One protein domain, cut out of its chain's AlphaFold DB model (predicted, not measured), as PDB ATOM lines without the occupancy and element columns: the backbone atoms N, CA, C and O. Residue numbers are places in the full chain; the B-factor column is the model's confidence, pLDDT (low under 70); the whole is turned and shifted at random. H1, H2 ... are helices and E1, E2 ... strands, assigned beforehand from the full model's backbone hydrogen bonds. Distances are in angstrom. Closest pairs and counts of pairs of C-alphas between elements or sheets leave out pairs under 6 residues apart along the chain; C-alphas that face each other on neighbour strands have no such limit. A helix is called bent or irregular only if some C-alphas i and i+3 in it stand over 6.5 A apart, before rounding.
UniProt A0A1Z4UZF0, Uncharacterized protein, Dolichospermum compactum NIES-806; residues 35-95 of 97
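Overview. This is residues 35 to 95 of the 97 residues of an uncharacterized protein of Dolichospermum compactum NIES-806 (UniProt A0A1Z4UZF0). Two parallel strands, E1 and E2, make a narrow ribbon; the long helix H1 lies over E1, and the short H2 near the start of E2. Residues 54 to 60, of which 54 to 56 belong to H1, stick out. The printed part has 61 residues, ordered H1, E1, H2, E2, mixed in class, only just compact, close to loose (radius of gyration of the C-alphas 12.2 A), spanning 36 by 21 by 20 A.

Along the chain. Find E1, residues 62 to 68, 19.8 A long, and E2, residues 90 to 94, ending at C-alpha 94 (157.504, 75.775, 106.439). H1, residues 41 to 56, runs 22.6 A from C-alpha 41 (147.057, 65.620, 108.904). H2, residues 79 to 86, is irregular: C-alphas 80 and 83 are 7.4 A apart.

Arrangement. Between E1 and E2, at 21 degrees, find N 66 and O 91 within hydrogen-bond range, 2.8 A. E1, H2, E2 form a strand-helix-strand unit, parallel strands joined through a helix, its crossover right-handed. The closest C-alphas of H1 and E1 are Ile 46 and Ala 64, 7.6 A; of H2 and E2, Ser 84 and Ile 90, 6.0 A. Every O i to N i+4 pair is within range in H1, 2 of 4 in H2.

Size, cuts and confidence. The farthest C-alphas, Asp 59 and Ser 72, are 36.3 A apart. The printed part has no cut, no link is long, and no printed residue is under 70 in pLDDT.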
ATOM      1  N   PHE A  35     156.989  65.386 107.731       93.12
ATOM      2  CA  PHE A  35     158.085  65.196 106.762       93.12
ATOM      3  C   PHE A  35     157.672  64.460 105.477       93.12
ATOM      4  O   PHE A  35     158.502  64.261 104.590       93.12
ATOM      5  N   GLN A  36     156.413  64.045 105.379       92.00
ATOM      6  CA  GLN A  36     155.849  63.295 104.254       92.00
ATOM      7  C   GLN A  36     154.450  63.820 103.939       92.00
ATOM      8  O   GLN A  36     153.810  64.408 104.808       92.00
ATOM      9  N   ASP A  37     153.969  63.580 102.728       88.12
ATOM     10  CA  ASP A  37     152.589  63.852 102.350       88.12
ATOM     11  C   ASP A  37     151.607  63.113 103.277       88.12
ATOM     12  O   ASP A  37     151.715  61.910 103.517       88.12
ATOM     13  N   ASP A  38     150.662  63.856 103.857       91.25
ATOM     14  CA  ASP A  38     149.570  63.304 104.663       91.25
ATOM     15  C   ASP A  38     148.319  64.172 104.494       91.25
ATOM     16  O   ASP A  38     148.107  65.155 105.210       91.25
ATOM     17  N   ASP A  39     147.457  63.766 103.561       91.06
ATOM     18  CA  ASP A  39     146.175  64.423 103.272       91.06
ATOM     19  C   ASP A  39     145.232  64.473 104.488       91.06
ATOM     20  O   ASP A  39     144.269  65.245 104.525       91.06
ATOM     21  N   ASN A  40     145.490  63.645 105.505       92.75
ATOM     22  CA  ASN A  40     144.666  63.534 106.699       92.75
ATOM     23  C   ASN A  40     145.225  64.286 107.911       92.75
ATOM     24  O   ASN A  40     144.573  64.275 108.960       92.75
ATOM     25  N   LEU A  41     146.377  64.956 107.789       94.06
ATOM     26  CA  LEU A  41     147.057  65.620 108.904       94.06
ATOM     27  C   LEU A  41     146.134  66.584 109.660       94.06
ATOM     28  O   LEU A  41     145.905  66.425 110.857       94.06
ATOM     29  N   TYR A  42     145.539  67.552 108.954       95.75
ATOM     30  CA  TYR A  42     144.684  68.571 109.572       95.75
ATOM     31  C   TYR A  42     143.427  67.970 110.208       95.75
ATOM     32  O   TYR A  42     143.025  68.375 111.297       95.75
ATOM     33  N   TRP A  43     142.822  66.966 109.569       95.12
ATOM     34  CA  TRP A  43     141.672  66.256 110.133       95.12
ATOM     35  C   TRP A  43     142.041  65.544 111.433       95.12
ATOM     36  O   TRP A  43     141.286  65.591 112.410       95.12
ATOM     37  N   ARG A  44     143.210  64.895 111.461       92.44
ATOM     38  CA  ARG A  44     143.712  64.181 112.632       92.44
ATOM     39  C   ARG A  44     144.029  65.151 113.764       92.44
ATOM     40  O   ARG A  44     143.416  65.020 114.823       92.44
ATOM     41  N   LEU A  45     144.873  66.147 113.505       93.75
ATOM     42  CA  LEU A  45     145.317  67.136 114.483       93.75
ATOM     43  C   LEU A  45     144.136  67.860 115.129       93.75
ATOM     44  O   LEU A  45     144.010  67.879 116.349       93.75
ATOM     45  N   ILE A  46     143.217  68.404 114.328       95.25
ATOM     46  CA  ILE A  46     142.081  69.158 114.865       95.25
ATOM     47  C   ILE A  46     141.143  68.261 115.680       95.25
ATOM     48  O   ILE A  46     140.640  68.684 116.721       95.25
ATOM     49  N   THR A  47     140.944  67.003 115.272       93.62
ATOM     50  CA  THR A  47     140.194  66.041 116.097       93.62
ATOM     51  C   THR A  47     140.858  65.864 117.462       93.62
ATOM     52  O   THR A  47     140.178  65.903 118.482       93.62
ATOM     53  N   GLU A  48     142.176  65.688 117.496       91.50
ATOM     54  CA  GLU A  48     142.925  65.459 118.733       91.50
ATOM     55  C   GLU A  48     142.913  66.683 119.655       91.50
ATOM     56  O   GLU A  48     142.688  66.536 120.857       91.50
ATOM     57  N   VAL A  49     143.030  67.889 119.089       94.06
ATOM     58  CA  VAL A  49     142.837  69.155 119.812       94.06
ATOM     59  C   VAL A  49     141.478  69.166 120.512       94.06
ATOM     60  O   VAL A  49     141.400  69.378 121.722       94.06
ATOM     61  N   PHE A  50     140.387  68.910 119.786       93.94
ATOM     62  CA  PHE A  50     139.050  68.974 120.377       93.94
ATOM     63  C   PHE A  50     138.765  67.834 121.359       93.94
ATOM     64  O   PHE A  50     138.060  68.062 122.345       93.94
ATOM     65  N   LEU A  51     139.344  66.645 121.160       92.56
ATOM     66  CA  LEU A  51     139.299  65.567 122.152       92.56
ATOM     67  C   LEU A  51     139.978  65.996 123.458       92.56
ATOM     68  O   LEU A  51     139.376  65.865 124.526       92.56
ATOM     69  N   TYR A  52     141.173  66.591 123.376       91.69
ATOM     70  CA  TYR A  52     141.873  67.129 124.541       91.69
ATOM     71  C   TYR A  52     141.030  68.194 125.259       91.69
ATOM     72  O   TYR A  52     140.801  68.107 126.466       91.69
ATOM     73  N   LEU A  53     140.522  69.188 124.523       94.00
ATOM     74  CA  LEU A  53     139.725  70.273 125.106       94.00
ATOM     75  C   LEU A  53     138.452  69.747 125.780       94.00
ATOM     76  O   LEU A  53     138.107  70.193 126.871       94.00
ATOM     77  N   ASN A  54     137.778  68.765 125.178       94.50
ATOM     78  CA  ASN A  54     136.595  68.143 125.765       94.50
ATOM     79  C   ASN A  54     136.917  67.343 127.043       94.50
ATOM     80  O   ASN A  54     136.148  67.367 128.014       94.50
ATOM     81  N   GLN A  55     138.061  66.654 127.064       89.12
ATOM     82  CA  GLN A  55     138.512  65.870 128.208       89.12
ATOM     83  C   GLN A  55     138.885  66.765 129.397       89.12
ATOM     84  O   GLN A  55     138.347  66.580 130.490       89.12
ATOM     85  N   TYR A  56     139.765  67.747 129.181       89.75
ATOM     86  CA  TYR A  56     140.367  68.547 130.255       89.75
ATOM     87  C   TYR A  56     139.628  69.853 130.558       89.75
ATOM     88  O   TYR A  56     139.806  70.401 131.641       89.75
ATOM     89  N   LYS A  57     138.791  70.338 129.632       93.19
ATOM     90  CA  LYS A  57     137.986  71.568 129.764       93.19
ATOM     91  C   LYS A  57     138.782  72.770 130.312       93.19
ATOM     92  O   LYS A  57     138.348  73.387 131.285       93.19
ATOM     93  N   PRO A  58     139.956  73.094 129.739       91.12
ATOM     94  CA  PRO A  58     140.775  74.191 130.238       91.12
ATOM     95  C   PRO A  58     140.097  75.544 129.989       91.12
ATOM     96  O   PRO A  58     139.530  75.772 128.922       91.12
ATOM     97  N   ASP A  59     140.234  76.473 130.934       92.31
ATOM     98  CA  ASP A  59     139.832  77.876 130.757       92.31
ATOM     99  C   ASP A  59     140.960  78.678 130.082       92.31
ATOM    100  O   ASP A  59     141.593  79.554 130.678       92.31
ATOM    101  N   LYS A  60     141.318  78.265 128.857       90.94
ATOM    102  CA  LYS A  60     142.410  78.838 128.058       90.94
ATOM    103  C   LYS A  60     142.077  78.821 126.570       90.94
ATOM    104  O   LYS A  60     141.337  77.967 126.083       90.94
ATOM    105  N   LYS A  61     142.684  79.752 125.829       95.19
ATOM    106  CA  LYS A  61     142.728  79.692 124.362       95.19
ATOM    107  C   LYS A  61     143.562  78.486 123.913       95.19
ATOM    108  O   LYS A  61     144.366  77.955 124.678       95.19
ATOM    109  N   TRP A  62     143.404  78.090 122.657       96.06
ATOM    110  CA  TRP A  62     144.204  77.038 122.037       96.06
ATOM    111  C   TRP A  62     144.742  77.497 120.685       96.06
ATOM    112  O   TRP A  62     144.119  78.327 120.017       96.06
ATOM    113  N   GLN A  63     145.883  76.938 120.295       97.38
ATOM    114  CA  GLN A  63     146.460  77.085 118.966       97.38
ATOM    115  C   GLN A  63     147.038  75.749 118.491       97.38
ATOM    116  O   GLN A  63     147.682  75.036 119.255       97.38
ATOM    117  N   ALA A  64     146.802  75.415 117.229       97.19
ATOM    118  CA  ALA A  64     147.462  74.330 116.523       97.19
ATOM    119  C   ALA A  64     148.587  74.910 115.660       97.19
ATOM    120  O   ALA A  64     148.387  75.910 114.970       97.19
ATOM    121  N   VAL A  65     149.758  74.288 115.690       96.94
ATOM    122  CA  VAL A  65     150.929  74.670 114.905       96.94
ATOM    123  C   VAL A  65     151.390  73.449 114.127       96.94
ATOM    124  O   VAL A  65     151.713  72.419 114.710       96.94
ATOM    125  N   VAL A  66     151.425  73.570 112.807       96.44
ATOM    126  CA  VAL A  66     151.921  72.523 111.918       96.44
ATOM    127  C   VAL A  66     153.251  72.967 111.341       96.44
ATOM    128  O   VAL A  66     153.340  74.041 110.744       96.44
ATOM    129  N   LEU A  67     154.282  72.144 111.518       95.75
ATOM    130  CA  LEU A  67     155.594  72.356 110.924       95.75
ATOM    131  C   LEU A  67     155.770  71.391 109.759       95.75
ATOM    132  O   LEU A  67     155.899  70.184 109.954       95.75
ATOM    133  N   TRP A  68     155.810  71.928 108.548       96.69
ATOM    134  CA  TRP A  68     156.097  71.161 107.346       96.69
ATOM    135  C   TRP A  68     157.574  71.242 107.006       96.69
ATOM    136  O   TRP A  68     158.148  72.328 106.929       96.69
ATOM    137  N   ALA A  69     158.181  70.092 106.717       94.94
ATOM    138  CA  ALA A  69     159.558  70.053 106.235       94.94
ATOM    139  C   ALA A  69     159.740  70.825 104.920       94.94
ATOM    140  O   ALA A  69     160.809  71.382 104.689       94.94
ATOM    141  N   LYS A  70     158.709  70.825 104.062       96.00
ATOM    142  CA  LYS A  70     158.662  71.580 102.807       96.00
ATOM    143  C   LYS A  70     157.251  72.047 102.497       96.00
ATOM    144  O   LYS A  70     156.319  71.261 102.673       96.00
ATOM    145  N   ARG A  71     157.087  73.239 101.914       94.88
ATOM    146  CA  ARG A  71     155.767  73.708 101.435       94.88
ATOM    147  C   ARG A  71     155.107  72.747 100.450       94.88
ATOM    148  O   ARG A  71     153.893  72.591 100.471       94.88
ATOM    149  N   SER A  72     155.888  72.073  99.607       94.94
ATOM    150  CA  SER A  72     155.352  71.142  98.605       94.94
ATOM    151  C   SER A  72     154.681  69.894  99.191       94.94
ATOM    152  O   SER A  72     154.039  69.167  98.443       94.94
ATOM    153  N   LEU A  73     154.892  69.602 100.480       95.12
ATOM    154  CA  LEU A  73     154.283  68.461 101.171       95.12
ATOM    155  C   LEU A  73     152.934  68.813 101.807       95.12
ATOM    156  O   LEU A  73     152.190  67.907 102.169       95.12
ATOM    157  N   ASP A  74     152.628  70.104 101.946       95.62
ATOM    158  CA  ASP A  74     151.393  70.580 102.553       95.62
ATOM    159  C   ASP A  74     150.221  70.427 101.566       95.62
ATOM    160  O   ASP A  74     150.196  71.117 100.541       95.62
ATOM    161  N   PRO A  75     149.220  69.572 101.861       94.38
ATOM    162  CA  PRO A  75     148.040  69.411 101.012       94.38
ATOM    163  C   PRO A  75     147.108  70.636 101.068       94.38
ATOM    164  O   PRO A  75     146.137  70.721 100.314       94.38
ATOM    165  N   GLY A  76     147.397  71.594 101.954       94.88
ATOM    166  CA  GLY A  76     146.595  72.776 102.211       94.88
ATOM    167  C   GLY A  76     145.515  72.535 103.264       94.88
ATOM    168  O   GLY A  76     145.020  71.425 103.469       94.88
ATOM    169  N   ILE A  77     145.120  73.613 103.947       95.62
ATOM    170  CA  ILE A  77     144.107  73.545 105.005       95.62
ATOM    171  C   ILE A  77     142.707  73.346 104.395       95.62
ATOM    172  O   ILE A  77     142.264  74.188 103.601       95.62
ATOM    173  N   PRO A  78     141.955  72.302 104.807       96.31
ATOM    174  CA  PRO A  78     140.584  72.081 104.360       96.31
ATOM    175  C   PRO A  78     139.665  73.285 104.593       96.31
ATOM    176  O   PRO A  78     139.767  73.969 105.613       96.31
ATOM    177  N   LEU A  79     138.689  73.487 103.697       96.44
ATOM    178  CA  LEU A  79     137.725  74.597 103.776       96.44
ATOM    179  C   LEU A  79     137.032  74.691 105.146       96.44
ATOM    180  O   LEU A  79     136.845  75.783 105.675       96.44
ATOM    181  N   THR A  80     136.715  73.545 105.751       96.44
ATOM    182  CA  THR A  80     136.077  73.437 107.073       96.44
ATOM    183  C   THR A  80     136.866  74.127 108.190       96.44
ATOM    184  O   THR A  80     136.273  74.566 109.172       96.44
ATOM    185  N   TYR A  81     138.187  74.255 108.046       96.25
ATOM    186  CA  TYR A  81     139.073  74.839 109.055       96.25
ATOM    187  C   TYR A  81     139.573  76.244 108.691       96.25
ATOM    188  O   TYR A  81     140.301  76.856 109.472       96.25
ATOM    189  N   GLN A  82     139.147  76.799 107.552       95.25
ATOM    190  CA  GLN A  82     139.590  78.118 107.081       95.25
ATOM    191  C   GLN A  82     139.225  79.249 108.050       95.25
ATOM    192  O   GLN A  82     140.021  80.158 108.252       95.25
ATOM    193  N   SER A  83     138.070  79.180 108.719       96.06
ATOM    194  CA  SER A  83     137.709  80.164 109.750       96.06
ATOM    195  C   SER A  83     138.660  80.125 110.950       96.06
ATOM    196  O   SER A  83     139.002  81.171 111.493       96.06
ATOM    197  N   SER A  84     139.117  78.933 111.351       95.56
ATOM    198  CA  SER A  84     140.094  78.776 112.434       95.56
ATOM    199  C   SER A  84     141.488  79.241 112.016       95.56
ATOM    200  O   SER A  84     142.180  79.866 112.819       95.56
ATOM    201  N   LEU A  85     141.879  79.008 110.758       95.81
ATOM    202  CA  LEU A  85     143.084  79.608 110.179       95.81
ATOM    203  C   LEU A  85     142.991  81.142 110.217       95.81
ATOM    204  O   LEU A  85     143.866  81.797 110.771       95.81
ATOM    205  N   ALA A  86     141.903  81.717 109.698       96.38
ATOM    206  CA  ALA A  86     141.695  83.166 109.648       96.38
ATOM    207  C   ALA A  86     141.659  83.814 111.044       96.38
ATOM    208  O   ALA A  86     142.111  84.943 111.219       96.38
ATOM    209  N   ALA A  87     141.156  83.092 112.048       95.94
ATOM    210  CA  ALA A  87     141.155  83.519 113.444       95.94
ATOM    211  C   ALA A  87     142.519  83.362 114.151       95.94
ATOM    212  O   ALA A  87     142.628  83.698 115.331       95.94
ATOM    213  N   GLY A  88     143.548  82.834 113.477       95.94
ATOM    214  CA  GLY A  88     144.870  82.596 114.065       95.94
ATOM    215  C   GLY A  88     144.891  81.460 115.091       95.94
ATOM    216  O   GLY A  88     145.717  81.467 116.006       95.94
ATOM    217  N   GLN A  89     143.962  80.504 114.987       96.88
ATOM    218  CA  GLN A  89     143.968  79.283 115.800       96.88
ATOM    219  C   GLN A  89     144.831  78.191 115.174       96.88
ATOM    220  O   GLN A  89     145.304  77.320 115.891       96.88
ATOM    221  N   ILE A  90     145.031  78.223 113.857       97.81
ATOM    222  CA  ILE A  90     145.899  77.288 113.143       97.81
ATOM    223  C   ILE A  90     147.036  78.088 112.520       97.81
ATOM    224  O   ILE A  90     146.787  79.048 111.797       97.81
ATOM    225  N   HIS A  91     148.267  77.674 112.794       96.94
ATOM    226  CA  HIS A  91     149.487  78.241 112.233       96.94
ATOM    227  C   HIS A  91     150.219  77.171 111.445       96.94
ATOM    228  O   HIS A  91     150.324  76.030 111.893       96.94
ATOM    229  N   VAL A  92     150.738  77.548 110.282       96.62
ATOM    230  CA  VAL A  92     151.530  76.657 109.435       96.62
ATOM    231  C   VAL A  92     152.888  77.300 109.215       96.62
ATOM    232  O   VAL A  92     152.970  78.462 108.823       96.62
ATOM    233  N   VAL A  93     153.942  76.545 109.505       96.50
ATOM    234  CA  VAL A  93     155.336  76.959 109.351       96.50
ATOM    235  C   VAL A  93     156.011  75.998 108.384       96.50
ATOM    236  O   VAL A  93     155.892  74.782 108.533       96.50
ATOM    237  N   TYR A  94     156.732  76.542 107.411       96.56
ATOM    238  CA  TYR A  94     157.504  75.775 106.439       96.56
ATOM    239  C   TYR A  94     158.988  75.905 106.784       96.56
ATOM    240  O   TYR A  94     159.479  77.009 106.986       96.56
ATOM    241  N   LEU A  95     159.683  74.776 106.926       93.56
ATOM    242  CA  LEU A  95     161.085  74.735 107.357       93.56
ATOM    243  C   LEU A  95     162.087  74.926 106.209       93.56
ATOM    244  O   LEU A  95     163.284  75.052 106.462       93.56
TER     245      LEU A  95